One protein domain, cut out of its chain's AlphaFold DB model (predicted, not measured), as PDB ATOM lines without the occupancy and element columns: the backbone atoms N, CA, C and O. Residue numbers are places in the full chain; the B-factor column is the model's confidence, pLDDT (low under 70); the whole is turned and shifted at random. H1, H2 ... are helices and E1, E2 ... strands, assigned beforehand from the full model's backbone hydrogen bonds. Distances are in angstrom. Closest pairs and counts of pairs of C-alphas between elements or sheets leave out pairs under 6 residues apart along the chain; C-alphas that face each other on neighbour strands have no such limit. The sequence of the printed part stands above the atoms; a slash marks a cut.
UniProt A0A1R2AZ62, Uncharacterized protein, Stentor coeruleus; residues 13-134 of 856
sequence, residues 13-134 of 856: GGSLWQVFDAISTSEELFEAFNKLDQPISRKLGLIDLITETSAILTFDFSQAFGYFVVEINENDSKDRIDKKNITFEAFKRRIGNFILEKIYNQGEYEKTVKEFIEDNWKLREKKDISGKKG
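This is residues 13 to 134 of the 856 residues of an uncharacterized protein of Stentor coeruleus (UniProt A0A1R2AZ62). Look first for the longest helix, H6: it begins against a compact body of shorter helices and ends in an arm, residues 125 to 134, that sticks out of it. In that body H5 is the core; H1 runs side by side with it, H4 crosses it, and H2 and H3 form a hairpin at one side, where H3 packs on H4. The printed part has 122 residues, ordered H1, H2, H3, H4, E1, H5, H6, six named helices and one named strand, and its class is mostly helix. It is compact, with a radius of gyration of the C-alphas of 14.3 A and spans of 40 by 35 by 26 A.

Find C-alpha 113 at (39.743, 25.870, 28.648); from there H6, residues 113 to 134, runs 32.5 A to C-alpha 134 at (16.355, 11.764, 46.213). H5, residues 88 to 106, is 27.2 A long. Go back to C-alpha 13 at (28.037, 36.897, 32.513), where H1, residues 13 to 25, begins its 19.2 A. H2 is residues 28 to 35, H3 residues 46 to 56 with 15.1 A, and H4 residues 62 to 69 with 13.1 A. E1, residues 76 to 80, pairs with no named strand.

Start at H6: its residues 113 to 117 alone touch H5, opposite ways at a steep tilt of 53 degrees, and the closest C-alphas, of Leu 100 and Ile 117, are 6.3 A apart. H5 is the hub, touching three helices. H1 touches it, opposite ways at a shallow tilt of 12 degrees, with the C-alphas of Phe 20 and Gly 96 closest at 5.9 A. H4 touches residues 94 to 98 of H5 alone, at a steep tilt of 60 degrees, with the C-alphas of Ala 64 and Phe 98 closest at 6.4 A. H3 and H4 form a helical hairpin, closest at the C-alphas of Ile 50 and Ser 62, 7.3 A. H2 and H3 form another, closest at the C-alphas of Leu 29 and Thr 53, 6.4 A. The closest C-alphas of E1 and H5, those of Asp 79 and Arg 93, are 6.3 A apart. H1 and H6 are only just apart, 8.4 A at the closest. In H2, H3 and H5 every O i to N i+4 pair is within hydrogen-bond range; H1 has 8 of 9, H6 17 of 18, and H4 0 of 4 but 5 of 5 O i to N i+3 pairs.

Look for the two C-alphas farthest apart at Asp 37 and Glu 110, 42.6 A. The printed part has no cut, and no link is long. The mean pLDDT of the printed part is 92.1; residues 13 to 14 and 132 to 134 are under 70.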
ATOM      1  N   GLY A  13      27.522  38.133  31.914       55.72
ATOM      2  CA  GLY A  13      28.037  36.897  32.513       55.72
ATOM      3  C   GLY A  13      26.949  36.036  33.168       55.72
ATOM      4  O   GLY A  13      27.085  34.815  33.233       55.72
ATOM      5  N   GLY A  14      25.844  36.645  33.616       69.69
ATOM      6  CA  GLY A  14      24.703  35.926  34.185       69.69
ATOM      7  C   GLY A  14      23.877  35.165  33.143       69.69
ATOM      8  O   GLY A  14      23.390  34.072  33.437       69.69
ATOM      9  N   SER A  15      23.749  35.695  31.920       85.81
ATOM     10  CA  SER A  15      22.906  35.083  30.884       85.81
ATOM     11  C   SER A  15      23.546  33.831  30.283       85.81
ATOM     12  O   SER A  15      22.852  32.840  30.064       85.81
ATOM     13  N   LEU A  16      24.871  33.800  30.095       94.69
ATOM     14  CA  LEU A  16      25.543  32.619  29.535       94.69
ATOM     15  C   LEU A  16      25.432  31.378  30.432       94.69
ATOM     16  O   LEU A  16      25.216  30.275  29.925       94.69
ATOM     17  N   TRP A  17      25.540  31.532  31.756       95.44
ATOM     18  CA  TRP A  17      25.336  30.410  32.682       95.44
ATOM     19  C   TRP A  17      23.890  29.907  32.653       95.44
ATOM     20  O   TRP A  17      23.683  28.696  32.597       95.44
ATOM     21  N   GLN A  18      22.904  30.810  32.581       95.44
ATOM     22  CA  GLN A  18      21.491  30.450  32.416       95.44
ATOM     23  C   GLN A  18      21.243  29.693  31.104       95.44
ATOM     24  O   GLN A  18      20.549  28.678  31.110       95.44
ATOM     25  N   VAL A  19      21.863  30.110  29.994       96.62
ATOM     26  CA  VAL A  19      21.807  29.384  28.713       96.62
ATOM     27  C   VAL A  19      22.459  27.999  28.841       96.62
ATOM     28  O   VAL A  19      21.899  27.017  28.358       96.62
ATOM     29  N   PHE A  20      23.593  27.863  29.539       96.75
ATOM     30  CA  PHE A  20      24.232  26.560  29.790       96.75
ATOM     31  C   PHE A  20      23.401  25.633  30.701       96.75
ATOM     32  O   PHE A  20      23.375  24.412  30.493       96.75
ATOM     33  N   ASP A  21      22.713  26.185  31.701       95.12
ATOM     34  CA  ASP A  21      21.706  25.477  32.501       95.12
ATOM     35  C   ASP A  21      20.539  25.014  31.623       95.12
ATOM     36  O   ASP A  21      20.254  23.816  31.589       95.12
ATOM     37  N   ALA A  22      19.950  25.910  30.831       95.81
ATOM     38  CA  ALA A  22      18.822  25.615  29.951       95.81
ATOM     39  C   ALA A  22      19.155  24.575  28.865       95.81
ATOM     40  O   ALA A  22      18.367  23.658  28.651       95.81
ATOM     41  N   ILE A  23      20.345  24.610  28.249       96.19
ATOM     42  CA  ILE A  23      20.823  23.535  27.346       96.19
ATOM     43  C   ILE A  23      20.802  22.175  28.049       96.19
ATOM     44  O   ILE A  23      20.539  21.144  27.428       96.19
ATOM     45  N   SER A  24      21.101  22.154  29.347       91.75
ATOM     46  CA  SER A  24      21.218  20.923  30.125       91.75
ATOM     47  C   SER A  24      19.858  20.354  30.546       91.75
ATOM     48  O   SER A  24      19.738  19.128  30.641       91.75
ATOM     49  N   THR A  25      18.847  21.203  30.758       94.06
ATOM     50  CA  THR A  25      17.538  20.832  31.332       94.06
ATOM     51  C   THR A  25      16.335  20.979  30.395       94.06
ATOM     52  O   THR A  25      15.281  20.443  30.724       94.06
ATOM     53  N   SER A  26      16.451  21.675  29.261       93.75
ATOM     54  CA  SER A  26      15.313  21.953  28.374       93.75
ATOM     55  C   SER A  26      14.807  20.699  27.651       93.75
ATOM     56  O   SER A  26      15.523  20.069  26.868       93.75
ATOM     57  N   GLU A  27      13.538  20.376  27.899       95.94
ATOM     58  CA  GLU A  27      12.762  19.381  27.151       95.94
ATOM     59  C   GLU A  27      12.363  19.914  25.762       95.94
ATOM     60  O   GLU A  27      12.373  19.167  24.787       95.94
ATOM     61  N   GLU A  28      12.155  21.228  25.625       95.94
ATOM     62  CA  GLU A  28      11.836  21.898  24.355       95.94
ATOM     63  C   GLU A  28      12.939  21.699  23.300       95.94
ATOM     64  O   GLU A  28      12.646  21.508  22.120       95.94
ATOM     65  N   LEU A  29      14.215  21.657  23.713       96.56
ATOM     66  CA  LEU A  29      15.329  21.309  22.820       96.56
ATOM     67  C   LEU A  29      15.268  19.859  22.330       96.56
ATOM     68  O   LEU A  29      15.687  19.572  21.207       96.56
ATOM     69  N   PHE A  30      14.773  18.936  23.157       97.06
ATOM     70  CA  PHE A  30      14.569  17.546  22.757       97.06
ATOM     71  C   PHE A  30      13.381  17.426  21.797       97.06
ATOM     72  O   PHE A  30      13.467  16.699  20.808       97.06
ATOM     73  N   GLU A  31      12.305  18.185  22.018       96.81
ATOM     74  CA  GLU A  31      11.198  18.280  21.062       96.81
ATOM     75  C   GLU A  31      11.648  18.860  19.717       96.81
ATOM     76  O   GLU A  31      11.397  18.239  18.687       96.81
ATOM     77  N   ALA A  32      12.357  19.994  19.708       97.00
ATOM     78  CA  ALA A  32      12.939  20.598  18.504       97.00
ATOM     79  C   ALA A  32      13.813  19.601  17.728       97.00
ATOM     80  O   ALA A  32      13.643  19.394  16.526       97.00
ATOM     81  N   PHE A  33      14.693  18.888  18.437       97.56
ATOM     82  CA  PHE A  33      15.517  17.832  17.853       97.56
ATOM     83  C   PHE A  33      14.687  16.695  17.225       97.56
ATOM     84  O   PHE A  33      15.073  16.152  16.191       97.56
ATOM     85  N   ASN A  34      13.548  16.330  17.819       96.56
ATOM     86  CA  ASN A  34      12.683  15.255  17.321       96.56
ATOM     87  C   ASN A  34      11.693  15.690  16.224       96.56
ATOM     88  O   ASN A  34      11.187  14.824  15.512       96.56
ATOM     89  N   LYS A  35      11.418  16.992  16.057       96.69
ATOM     90  CA  LYS A  35      10.576  17.527  14.964       96.69
ATOM     91  C   LYS A  35      11.249  17.442  13.591       96.69
ATOM     92  O   LYS A  35      10.555  17.469  12.578       96.69
ATOM     93  N   LEU A  36      12.580  17.379  13.549       94.62
ATOM     94  CA  LEU A  36      13.360  17.373  12.311       94.62
ATOM     95  C   LEU A  36      13.556  15.957  11.754       94.62
ATOM     96  O   LEU A  36      13.773  14.999  12.497       94.62
ATOM     97  N   ASP A  37      13.547  15.843  10.423       91.94
ATOM     98  CA  ASP A  37      13.739  14.573   9.716       91.94
ATOM     99  C   ASP A  37      15.087  13.919  10.072       91.94
ATOM    100  O   ASP A  37      16.167  14.414   9.731       91.94
ATOM    101  N   GLN A  38      15.030  12.761  10.733       90.75
ATOM    102  CA  GLN A  38      16.218  11.979  11.066       90.75
ATOM    103  C   GLN A  38      16.691  11.123   9.870       90.75
ATOM    104  O   GLN A  38      15.866  10.560   9.145       90.75
ATOM    105  N   PRO A  39      18.013  10.939   9.673       89.88
ATOM    106  CA  PRO A  39      19.103  11.368  10.549       89.88
ATOM    107  C   PRO A  39      19.529  12.826  10.322       89.88
ATOM    108  O   PRO A  39      19.872  13.224   9.204       89.88
ATOM    109  N   ILE A  40      19.623  13.592  11.412       92.00
ATOM    110  CA  ILE A  40      20.189  14.944  11.381       92.00
ATOM    111  C   ILE A  40      21.679  14.832  11.055       92.00
ATOM    112  O   ILE A  40      22.436  14.103  11.702       92.00
ATOM    113  N   SER A  41      22.118  15.557  10.031       92.50
ATOM    114  CA  SER A  41      23.490  15.504   9.529       92.50
ATOM    115  C   SER A  41      24.038  16.907   9.318       92.50
ATOM    116  O   SER A  41      23.293  17.877   9.196       92.50
ATOM    117  N   ARG A  42      25.358  17.042   9.157       85.94
ATOM    118  CA  ARG A  42      25.966  18.359   8.885       85.94
ATOM    119  C   ARG A  42      25.414  19.055   7.622       85.94
ATOM    120  O   ARG A  42      25.581  20.261   7.475       85.94
ATOM    121  N   LYS A  43      24.800  18.312   6.693       86.81
ATOM    122  CA  LYS A  43      24.233  18.846   5.441       86.81
ATOM    123  C   LYS A  43      22.718  19.067   5.468       86.81
ATOM    124  O   LYS A  43      22.216  19.674   4.529       86.81
ATOM    125  N   LEU A  44      22.005  18.525   6.455       89.19
ATOM    126  CA  LEU A  44      20.542  18.457   6.462       89.19
ATOM    127  C   LEU A  44      20.033  18.495   7.909       89.19
ATOM    128  O   LEU A  44      20.480  17.687   8.724       89.19
ATOM    129  N   GLY A  45      19.142  19.435   8.226       92.38
ATOM    130  CA  GLY A  45      18.540  19.604   9.552       92.38
ATOM    131  C   GLY A  45      19.405  20.341  10.580       92.38
ATOM    132  O   GLY A  45      18.862  20.996  11.456       92.38
ATOM    133  N   LEU A  46      20.745  20.306  10.495       95.31
ATOM    134  CA  LEU A  46      21.593  20.947  11.519       95.31
ATOM    135  C   LEU A  46      21.448  22.482  11.578       95.31
ATOM    136  O   LEU A  46      21.513  23.049  12.664       95.31
ATOM    137  N   ILE A  47      21.288  23.158  10.436       95.31
ATOM    138  CA  ILE A  47      21.112  24.623  10.406       95.31
ATOM    139  C   ILE A  47      19.756  24.992  11.015       95.31
ATOM    140  O   ILE A  47      19.677  25.895  11.847       95.31
ATOM    141  N   ASP A  48      18.717  24.244  10.653       96.44
ATOM    142  CA  ASP A  48      17.354  24.425  11.146       96.44
ATOM    143  C   ASP A  48      17.297  24.179  12.663       96.44
ATOM    144  O   ASP A  48      16.799  25.018  13.406       96.44
ATOM    145  N   LEU A  49      17.948  23.110  13.140       96.94
ATOM    146  CA  LEU A  49      18.090  22.781  14.561       96.94
ATOM    147  C   LEU A  49      18.817  23.871  15.357       96.94
ATOM    148  O   LEU A  49      18.385  24.218  16.454       96.94
ATOM    149  N   ILE A  50      19.923  24.413  14.833       96.75
ATOM    150  CA  ILE A  50      20.654  25.520  15.472       96.75
ATOM    151  C   ILE A  50      19.781  26.781  15.513       96.75
ATOM    152  O   ILE A  50      19.806  27.506  16.506       96.75
ATOM    153  N   THR A  51      18.972  27.017  14.480       96.31
ATOM    154  CA  THR A  51      18.050  28.161  14.410       96.31
ATOM    155  C   THR A  51      16.898  28.015  15.413       96.31
ATOM    156  O   THR A  51      16.645  28.946  16.175       96.31
ATOM    157  N   GLU A  52      16.255  26.843  15.503       97.12
ATOM    158  CA  GLU A  52      15.202  26.559  16.497       97.12
ATOM    159  C   GLU A  52      15.766  26.597  17.930       97.12
ATOM    160  O   GLU A  52      15.181  27.225  18.807       97.12
ATOM    161  N   THR A  53      16.966  26.047  18.151       96.31
ATOM    162  CA  THR A  53      17.700  26.143  19.431       96.31
ATOM    163  C   THR A  53      17.994  27.596  19.821       96.31
ATOM    164  O   THR A  53      17.870  27.950  20.992       96.31
ATOM    165  N   SER A  54      18.346  28.447  18.850       96.06
ATOM    166  CA  SER A  54      18.592  29.878  19.087       96.06
ATOM    167  C   SER A  54      17.322  30.629  19.479       96.06
ATOM    168  O   SER A  54      17.370  31.509  20.336       96.06
ATOM    169  N   ALA A  55      16.180  30.257  18.893       95.69
ATOM    170  CA  ALA A  55      14.880  30.810  19.255       95.69
ATOM    171  C   ALA A  55      14.435  30.363  20.661       95.69
ATOM    172  O   ALA A  55      14.059  31.210  21.465       95.69
ATOM    173  N   ILE A  56      14.542  29.064  20.972       95.88
ATOM    174  CA  ILE A  56      14.167  28.477  22.275       95.88
ATOM    175  C   ILE A  56      14.978  29.088  23.422       95.88
ATOM    176  O   ILE A  56      14.425  29.487  24.441       95.88
ATOM    177  N   LEU A  57      16.298  29.191  23.257       95.56
ATOM    178  CA  LEU A  57      17.195  29.686  24.305       95.56
ATOM    179  C   LEU A  57      17.385  31.209  24.275       95.56
ATOM    180  O   LEU A  57      18.146  31.743  25.082       95.56
ATOM    181  N   THR A  58      16.736  31.917  23.346       95.31
ATOM    182  CA  THR A  58      16.894  33.367  23.114       95.31
ATOM    183  C   THR A  58      18.358  33.822  22.974       95.31
ATOM    184  O   THR A  58      18.738  34.906  23.411       95.31
ATOM    185  N   PHE A  59      19.199  32.986  22.358       95.44
ATOM    186  CA  PHE A  59      20.647  33.187  22.251       95.44
ATOM    187  C   PHE A  59      21.144  32.832  20.845       95.44
ATOM    188  O   PHE A  59      20.773  31.792  20.311       95.44
ATOM    189  N   ASP A  60      22.000  33.661  20.237       95.62
ATOM    190  CA  ASP A  60      22.486  33.408  18.874       95.62
ATOM    191  C   ASP A  60      23.573  32.316  18.819       95.62
ATOM    192  O   ASP A  60      24.735  32.531  19.177       95.62
ATOM    193  N   PHE A  61      23.212  31.141  18.294       96.00
ATOM    194  CA  PHE A  61      24.142  30.039  18.028       96.00
ATOM    195  C   PHE A  61      24.692  30.015  16.592       96.00
ATOM    196  O   PHE A  61      25.315  29.024  16.206       96.00
ATOM    197  N   SER A  62      24.543  31.080  15.795       92.62
ATOM    198  CA  SER A  62      25.091  31.172  14.427       92.62
ATOM    199  C   SER A  62      26.574  30.767  14.349       92.62
ATOM    200  O   SER A  62      26.975  29.956  13.508       92.62
ATOM    201  N   GLN A  63      27.386  31.243  15.299       94.12
ATOM    202  CA  GLN A  63      28.818  30.937  15.407       94.12
ATOM    203  C   GLN A  63      29.104  29.484  15.834       94.12
ATOM    204  O   GLN A  63      30.170  28.945  15.522       94.12
ATOM    205  N   ALA A  64      28.158  28.807  16.494       93.50
ATOM    206  CA  ALA A  64      28.318  27.420  16.932       93.50
ATOM    207  C   ALA A  64      28.407  26.439  15.749       93.50
ATOM    208  O   ALA A  64      28.966  25.355  15.901       93.50
ATOM    209  N   PHE A  65      27.948  26.806  14.544       92.00
ATOM    210  CA  PHE A  65      28.057  25.950  13.354       92.00
ATOM    211  C   PHE A  65      29.508  25.522  13.052       92.00
ATOM    212  O   PHE A  65      29.746  24.398  12.596       92.00
ATOM    213  N   GLY A  66      30.496  26.366  13.380       89.62
ATOM    214  CA  GLY A  66      31.924  26.033  13.281       89.62
ATOM    215  C   GLY A  66      32.327  24.818  14.128       89.62
ATOM    216  O   GLY A  66      33.130  23.992  13.695       89.62
ATOM    217  N   TYR A  67      31.695  24.630  15.287       90.75
ATOM    218  CA  TYR A  67      31.988  23.533  16.212       90.75
ATOM    219  C   TYR A  67      31.510  22.178  15.669       90.75
ATOM    220  O   TYR A  67      32.098  21.147  15.989       90.75
ATOM    221  N   PHE A  68      30.523  22.155  14.770       91.00
ATOM    222  CA  PHE A  68      30.042  20.942  14.093       91.00
ATOM    223  C   PHE A  68      30.880  20.547  12.860       91.00
ATOM    224  O   PHE A  68      30.609  19.539  12.198       91.00
ATOM    225  N   VAL A  69      31.925  21.312  12.522       86.69
ATOM    226  CA  VAL A  69      32.845  20.998  11.414       86.69
ATOM    227  C   VAL A  69      33.760  19.816  11.759       86.69
ATOM    228  O   VAL A  69      34.043  18.984  10.882       86.69
ATOM    229  N   VAL A  70      34.198  19.737  13.021       87.69
ATOM    230  CA  VAL A  70      35.209  18.803  13.543       87.69
ATOM    231  C   VAL A  70      34.538  17.628  14.268       87.69
ATOM    232  O   VAL A  70      33.601  17.817  15.036       87.69
ATOM    233  N   GLU A  71      35.001  16.393  14.042       88.38
ATOM    234  CA  GLU A  71      34.368  15.185  14.621       88.38
ATOM    235  C   GLU A  71      34.566  15.066  16.132       88.38
ATOM    236  O   GLU A  71      33.713  14.512  16.816       88.38
ATOM    237  N   ILE A  72      35.675  15.584  16.654       89.81
ATOM    238  CA  ILE A  72      36.046  15.545  18.071       89.81
ATOM    239  C   ILE A  72      36.387  16.976  18.475       89.81
ATOM    240  O   ILE A  72      37.077  17.665  17.726       89.81
ATOM    241  N   ASN A  73      35.883  17.427  19.618       89.12
ATOM    242  CA  ASN A  73      36.237  18.731  20.164       89.12
ATOM    243  C   ASN A  73      37.643  18.666  20.790       89.12
ATOM    244  O   ASN A  73      37.930  17.765  21.580       89.12
ATOM    245  N   GLU A  74      38.533  19.600  20.450       89.25
ATOM    246  CA  GLU A  74      39.900  19.629  20.999       89.25
ATOM    247  C   GLU A  74      39.901  19.868  22.520       89.25
ATOM    248  O   GLU A  74      40.736  19.311  23.241       89.25
ATOM    249  N   ASN A  75      38.906  20.616  23.008       91.00
ATOM    250  CA  ASN A  75      38.726  20.953  24.417       91.00
ATOM    251  C   ASN A  75      37.932  19.890  25.207       91.00
ATOM    252  O   ASN A  75      37.919  19.939  26.433       91.00
ATOM    253  N   ASP A  76      37.317  18.894  24.553       92.06
ATOM    254  CA  ASP A  76      36.612  17.788  25.221       92.06
ATOM    255  C   ASP A  76      36.652  16.490  24.395       92.06
ATOM    256  O   ASP A  76      35.908  16.297  23.436       92.06
ATOM    257  N   SER A  77      37.472  15.528  24.824       87.06
ATOM    258  CA  SER A  77      37.610  14.234  24.141       87.06
ATOM    259  C   SER A  77      36.379  13.318  24.225       87.06
ATOM    260  O   SER A  77      36.312  12.345  23.471       87.06
ATOM    261  N   LYS A  78      35.425  13.577  25.136       89.81
ATOM    262  CA  LYS A  78      34.126  12.872  25.176       89.81
ATOM    263  C   LYS A  78      33.140  13.457  24.154       89.81
ATOM    264  O   LYS A  78      32.204  12.769  23.752       89.81
ATOM    265  N   ASP A  79      33.337  14.704  23.731       92.25
ATOM    266  CA  ASP A  79      32.503  15.384  22.743       92.25
ATOM    267  C   ASP A  79      32.881  14.935  21.324       92.25
ATOM    268  O   ASP A  79      33.768  15.483  20.659       92.25
ATOM    269  N   ARG A  80      32.178  13.896  20.863       91.62
ATOM    270  CA  ARG A  80      32.339  13.281  19.546       91.62
ATOM    271  C   ARG A  80      31.021  13.280  18.774       91.62
ATOM    272  O   ARG A  80      30.019  12.761  19.253       91.62
ATOM    273  N   ILE A  81      31.062  13.769  17.537       92.56
ATOM    274  CA  ILE A  81      29.922  13.837  16.618       92.56
ATOM    275  C   ILE A  81      30.135  12.896  15.430       92.56
ATOM    276  O   ILE A  81      31.158  12.968  14.744       92.56
ATOM    277  N   ASP A  82      29.134  12.063  15.126       91.75
ATOM    278  CA  ASP A  82      29.021  11.432  13.809       91.75
ATOM    279  C   ASP A  82      28.394  12.430  12.822       91.75
ATOM    280  O   ASP A  82      27.231  12.812  12.936       91.75
ATOM    281  N   LYS A  83      29.169  12.833  11.809       89.38
ATOM    282  CA  LYS A  83      28.746  13.771  10.755       89.38
ATOM    283  C   LYS A  83      27.511  13.315   9.965       89.38
ATOM    284  O   LYS A  83      26.906  14.151   9.286       89.38
ATOM    285  N   LYS A  84      27.183  12.017   9.982       91.19
ATOM    286  CA  LYS A  84      26.033  11.426   9.278       91.19
ATOM    287  C   LYS A  84      24.769  11.338  10.129       91.19
ATOM    288  O   LYS A  84      23.695  11.309   9.543       91.19
ATOM    289  N   ASN A  85      24.907  11.237  11.448       94.88
ATOM    290  CA  ASN A  85      23.793  11.084  12.377       94.88
ATOM    291  C   ASN A  85      24.178  11.683  13.736       94.88
ATOM    292  O   ASN A  85      24.747  11.007  14.595       94.88
ATOM    293  N   ILE A  86      23.915  12.974  13.897       95.56
ATOM    294  CA  ILE A  86      24.211  13.717  15.120       95.56
ATOM    295  C   ILE A  86      23.159  13.314  16.154       95.56
ATOM    296  O   ILE A  86      21.994  13.647  15.989       95.56
ATOM    297  N   THR A  87      23.544  12.589  17.205       96.75
ATOM    298  CA  THR A  87      22.625  12.232  18.299       96.75
ATOM    299  C   THR A  87      22.332  13.440  19.189       96.75
ATOM    300  O   THR A  87      23.188  14.314  19.339       96.75
ATOM    301  N   PHE A  88      21.161  13.468  19.839       96.81
ATOM    302  CA  PHE A  88      20.773  14.567  20.734       96.81
ATOM    303  C   PHE A  88      21.818  14.842  21.826       96.81
ATOM    304  O   PHE A  88      22.223  15.983  22.006       96.81
ATOM    305  N   GLU A  89      22.343  13.802  22.482       95.62
ATOM    306  CA  GLU A  89      23.392  13.958  23.501       95.62
ATOM    307  C   GLU A  89      24.688  14.572  22.942       95.62
ATOM    308  O   GLU A  89      25.308  15.413  23.592       95.62
ATOM    309  N   ALA A  90      25.091  14.209  21.719       95.88
ATOM    310  CA  ALA A  90      26.268  14.797  21.079       95.88
ATOM    311  C   ALA A  90      26.021  16.259  20.663       95.88
ATOM    312  O   ALA A  90      26.906  17.099  20.814       95.88
ATOM    313  N   PHE A  91      24.814  16.578  20.190       96.94
ATOM    314  CA  PHE A  91      24.381  17.944  19.886       96.94
ATOM    315  C   PHE A  91      24.373  18.830  21.143       96.94
ATOM    316  O   PHE A  91      25.064  19.849  21.190       96.94
ATOM    317  N   LYS A  92      23.673  18.382  22.192       96.56
ATOM    318  CA  LYS A  92      23.573  19.013  23.515       96.56
ATOM    319  C   LYS A  92      24.951  19.270  24.123       96.56
ATOM    320  O   LYS A  92      25.238  20.382  24.564       96.56
ATOM    321  N   ARG A  93      25.843  18.273  24.081       96.00
ATOM    322  CA  ARG A  93      27.223  18.394  24.575       96.00
ATOM    323  C   ARG A  93      28.047  19.410  23.779       96.00
ATOM    324  O   ARG A  93      28.722  20.234  24.388       96.00
ATOM    325  N   ARG A  94      27.960  19.400  22.443       96.69
ATOM    326  CA  ARG A  94      28.697  20.332  21.567       96.69
ATOM    327  C   ARG A  94      28.263  21.783  21.760       96.69
ATOM    328  O   ARG A  94      29.123  22.657  21.836       96.69
ATOM    329  N   ILE A  95      26.958  22.043  21.874       97.25
ATOM    330  CA  ILE A  95      26.442  23.395  22.145       97.25
ATOM    331  C   ILE A  95      26.764  23.834  23.580       97.25
ATOM    332  O   ILE A  95      27.193  24.968  23.784       97.25
ATOM    333  N   GLY A  96      26.669  22.933  24.564       97.25
ATOM    334  CA  GLY A  96      27.124  23.210  25.928       97.25
ATOM    335  C   GLY A  96      28.607  23.602  25.986       97.25
ATOM    336  O   GLY A  96      28.955  24.586  26.631       97.25
ATOM    337  N   ASN A  97      29.469  22.898  25.246       97.12
ATOM    338  CA  ASN A  97      30.895  23.224  25.130       97.12
ATOM    339  C   ASN A  97      31.145  24.590  24.475       97.12
ATOM    340  O   ASN A  97      32.010  25.325  24.941       97.12
ATOM    341  N   PHE A  98      30.371  24.962  23.451       97.12
ATOM    342  CA  PHE A  98      30.443  26.294  22.841       97.12
ATOM    343  C   PHE A  98      30.116  27.416  23.845       97.12
ATOM    344  O   PHE A  98      30.840  28.408  23.907       97.12
ATOM    345  N   ILE A  99      29.078  27.250  24.677       97.50
ATOM    346  CA  ILE A  99      28.747  28.233  25.721       97.50
ATOM    347  C   ILE A  99      29.806  28.267  26.825       97.50
ATOM    348  O   ILE A  99      30.220  29.353  27.221       97.50
ATOM    349  N   LEU A 100      30.307  27.118  27.286       96.81
ATOM    350  CA  LEU A 100      31.393  27.085  28.274       96.81
ATOM    351  C   LEU A 100      32.666  27.768  27.757       96.81
ATOM    352  O   LEU A 100      33.339  28.449  28.525       96.81
ATOM    353  N   GLU A 101      32.984  27.649  26.467       96.62
ATOM    354  CA  GLU A 101      34.114  28.361  25.864       96.62
ATOM    355  C   GLU A 101      33.849  29.876  25.746       96.62
ATOM    356  O   GLU A 101      34.759  30.677  25.954       96.62
ATOM    357  N   LYS A 102      32.604  30.310  25.499       96.19
ATOM    358  CA  LYS A 102      32.221  31.735  25.573       96.19
ATOM    359  C   LYS A 102      32.341  32.293  26.994       96.19
ATOM    360  O   LYS A 102      32.949  33.346  27.158       96.19
ATOM    361  N   ILE A 103      31.843  31.567  27.998       96.00
ATOM    362  CA  ILE A 103      31.985  31.906  29.424       96.00
ATOM    363  C   ILE A 103      33.466  32.022  29.788       96.00
ATOM    364  O   ILE A 103      33.881  33.032  30.347       96.00
ATOM    365  N   TYR A 104      34.273  31.022  29.419       96.44
ATOM    366  CA  TYR A 104      35.711  31.025  29.670       96.44
ATOM    367  C   TYR A 104      36.385  32.271  29.087       96.44
ATOM    368  O   TYR A 104      37.152  32.930  29.773       96.44
ATOM    369  N   ASN A 105      36.079  32.623  27.835       94.38
ATOM    370  CA  ASN A 105      36.683  33.773  27.162       94.38
ATOM    371  C   ASN A 105      36.214  35.141  27.702       94.38
ATOM    372  O   ASN A 105      36.839  36.150  27.380       94.38
ATOM    373  N   GLN A 106      35.132  35.192  28.488       94.00
ATOM    374  CA  GLN A 106      34.678  36.400  29.189       94.00
ATOM    375  C   GLN A 106      35.252  36.538  30.610       94.00
ATOM    376  O   GLN A 106      35.220  37.637  31.159       94.00
ATOM    377  N   GLY A 107      35.752  35.455  31.218       90.62
ATOM    378  CA  GLY A 107      36.223  35.439  32.605       90.62
ATOM    379  C   GLY A 107      37.730  35.223  32.753       90.62
ATOM    380  O   GLY A 107      38.386  34.606  31.916       90.62
ATOM    381  N   GLU A 108      38.288  35.685  33.869       87.50
ATOM    382  CA  GLU A 108      39.684  35.428  34.236       87.50
ATOM    383  C   GLU A 108      39.793  34.094  34.995       87.50
ATOM    384  O   GLU A 108      39.791  34.041  36.224       87.50
ATOM    385  N   TYR A 109      39.846  32.988  34.249       93.38
ATOM    386  CA  TYR A 109      40.029  31.644  34.803       93.38
ATOM    387  C   TYR A 109      41.502  31.209  34.737       93.38
ATOM    388  O   TYR A 109      42.115  31.230  33.674       93.38
ATOM    389  N   GLU A 110      42.061  30.748  35.862       91.25
ATOM    390  CA  GLU A 110      43.453  30.255  35.939       91.25
ATOM    391  C   GLU A 110      43.668  28.891  35.256       91.25
ATOM    392  O   GLU A 110      44.775  28.554  34.836       91.25
ATOM    393  N   LYS A 111      42.607  28.078  35.181       95.06
ATOM    394  CA  LYS A 111      42.614  26.745  34.558       95.06
ATOM    395  C   LYS A 111      42.654  26.859  33.041       95.06
ATOM    396  O   LYS A 111      42.197  27.849  32.491       95.06
ATOM    397  N   THR A 112      43.085  25.815  32.338       95.56
ATOM    398  CA  THR A 112      42.928  25.768  30.875       95.56
ATOM    399  C   THR A 112      41.456  25.606  30.464       95.56
ATOM    400  O   THR A 112      40.667  25.008  31.198       95.56
ATOM    401  N   VAL A 113      41.091  26.053  29.249       95.69
ATOM    402  CA  VAL A 113      39.743  25.870  28.648       95.69
ATOM    403  C   VAL A 113      39.243  24.430  28.803       95.69
ATOM    404  O   VAL A 113      38.101  24.187  29.187       95.69
ATOM    405  N   LYS A 114      40.129  23.464  28.544       96.50
ATOM    406  CA  LYS A 114      39.849  22.033  28.643       96.50
ATOM    407  C   LYS A 114      39.502  21.596  30.067       96.50
ATOM    408  O   LYS A 114      38.509  20.902  30.264       96.50
ATOM    409  N   GLU A 115      40.300  21.991  31.056       96.12
ATOM    410  CA  GLU A 115      40.045  21.664  32.466       96.12
ATOM    411  C   GLU A 115      38.763  22.335  32.967       96.12
ATOM    412  O   GLU A 115      37.965  21.700  33.654       96.12
ATOM    413  N   PHE A 116      38.524  23.587  32.565       97.25
ATOM    414  CA  PHE A 116      37.293  24.314  32.866       97.25
ATOM    415  C   PHE A 116      36.052  23.602  32.305       97.25
ATOM    416  O   PHE A 116      35.080  23.393  33.034       97.25
ATOM    417  N   ILE A 117      36.085  23.176  31.040       96.81
ATOM    418  CA  ILE A 117      34.987  22.423  30.419       96.81
ATOM    419  C   ILE A 117      34.792  21.066  31.110       96.81
ATOM    420  O   ILE A 117      33.664  20.704  31.458       96.81
ATOM    421  N   GLU A 118      35.870  20.321  31.358       95.62
ATOM    422  CA  GLU A 118      35.794  18.992  31.970       95.62
ATOM    423  C   GLU A 118      35.238  19.041  33.405       95.62
ATOM    424  O   GLU A 118      34.419  18.196  33.781       95.62
ATOM    425  N   ASP A 119      35.630  20.037  34.201       95.56
ATOM    426  CA  ASP A 119      35.137  20.218  35.570       95.56
ATOM    427  C   ASP A 119      33.653  20.603  35.614       95.56
ATOM    428  O   ASP A 119      32.904  20.047  36.423       95.56
ATOM    429  N   ASN A 120      33.187  21.469  34.709       96.12
ATOM    430  CA  ASN A 120      31.768  21.831  34.624       96.12
ATOM    431  C   ASN A 120      30.881  20.633  34.236       96.12
ATOM    432  O   ASN A 120      29.833  20.416  34.854       96.12
ATOM    433  N   TRP A 121      31.324  19.779  33.305       94.19
ATOM    434  CA  TRP A 121      30.617  18.524  33.014       94.19
ATOM    435  C   TRP A 121      30.649  17.531  34.180       94.19
ATOM    436  O   TRP A 121      29.633  16.895  34.450       94.19
ATOM    437  N   LYS A 122      31.754  17.415  34.928       93.38
ATOM    438  CA  LYS A 122      31.799  16.574  36.144       93.38
ATOM    439  C   LYS A 122      30.828  17.065  37.222       93.38
ATOM    440  O   LYS A 122      30.256  16.245  37.939       93.38
ATOM    441  N   LEU A 123      30.650  18.380  37.368       92.00
ATOM    442  CA  LEU A 123      29.682  18.964  38.305       92.00
ATOM    443  C   LEU A 123      28.234  18.654  37.888       92.00
ATOM    444  O   LEU A 123      27.431  18.291  38.748       92.00
ATOM    445  N   ARG A 124      27.920  18.703  36.584       87.25
ATOM    446  CA  ARG A 124      26.636  18.245  36.008       87.25
ATOM    447  C   ARG A 124      26.385  16.757  36.246       87.25
ATOM    448  O   ARG A 124      25.400  16.415  36.891       87.25
ATOM    449  N   GLU A 125      27.311  15.894  35.816       89.12
ATOM    450  CA  GLU A 125      27.210  14.429  35.959       89.12
ATOM    451  C   GLU A 125      26.944  14.038  37.435       89.12
ATOM    452  O   GLU A 125      26.141  13.148  37.713       89.12
ATOM    453  N   LYS A 126      27.540  14.751  38.406       90.31
ATOM    454  CA  LYS A 126      27.250  14.580  39.845       90.31
ATOM    455  C   LYS A 126      25.840  15.036  40.248       90.31
ATOM    456  O   LYS A 126      25.178  14.298  40.981       90.31
ATOM    457  N   LYS A 127      25.381  16.212  39.796       88.38
ATOM    458  CA  LYS A 127      24.028  16.730  40.092       88.38
ATOM    459  C   LYS A 127      22.949  15.753  39.616       88.38
ATOM    460  O   LYS A 127      22.094  15.372  40.419       88.38
ATOM    461  N   ASP A 128      23.051  15.250  38.388       84.25
ATOM    462  CA  ASP A 128      22.071  14.317  37.807       84.25
ATOM    463  C   ASP A 128      21.991  12.988  38.581       84.25
ATOM    464  O   ASP A 128      20.906  12.441  38.803       84.25
ATOM    465  N   ILE A 129      23.138  12.483  39.055       82.69
ATOM    466  CA  ILE A 129      23.212  11.277  39.896       82.69
ATOM    467  C   ILE A 129      22.609  11.526  41.290       82.69
ATOM    468  O   ILE A 129      21.982  10.621  41.845       82.69
ATOM    469  N   SER A 130      22.774  12.725  41.865       79.44
ATOM    470  CA  SER A 130      22.147  13.074  43.150       79.44
ATOM    471  C   SER A 130      20.630  13.263  43.046       79.44
ATOM    472  O   SER A 130      19.903  12.698  43.863       79.44
ATOM    473  N   GLY A 131      20.131  13.944  42.007       74.00
ATOM    474  CA  GLY A 131      18.693  14.166  41.804       74.00
ATOM    475  C   GLY A 131      17.913  12.855  41.654       74.00
ATOM    476  O   GLY A 131      16.893  12.652  42.313       74.00
ATOM    477  N   LYS A 132      18.459  11.899  40.889       69.62
ATOM    478  CA  LYS A 132      17.874  10.554  40.736       69.62
ATOM    479  C   LYS A 132      17.904   9.695  42.007       69.62
ATOM    480  O   LYS A 132      17.231   8.673  42.039       69.62
ATOM    481  N   LYS A 133      18.663  10.069  43.044       64.31
ATOM    482  CA  LYS A 133      18.691   9.343  44.329       64.31
ATOM    483  C   LYS A 133      17.734   9.899  45.383       64.31
ATOM    484  O   LYS A 133      17.327   9.124  46.240       64.31
ATOM    485  N   GLY A 134      17.364  11.180  45.316       50.38
ATOM    486  CA  GLY A 134      16.355  11.764  46.213       50.38
ATOM    487  C   GLY A 134      14.923  11.388  45.818       50.38
ATOM    488  O   GLY A 134      14.143  10.926  46.643       50.38
TER     489      GLY A 134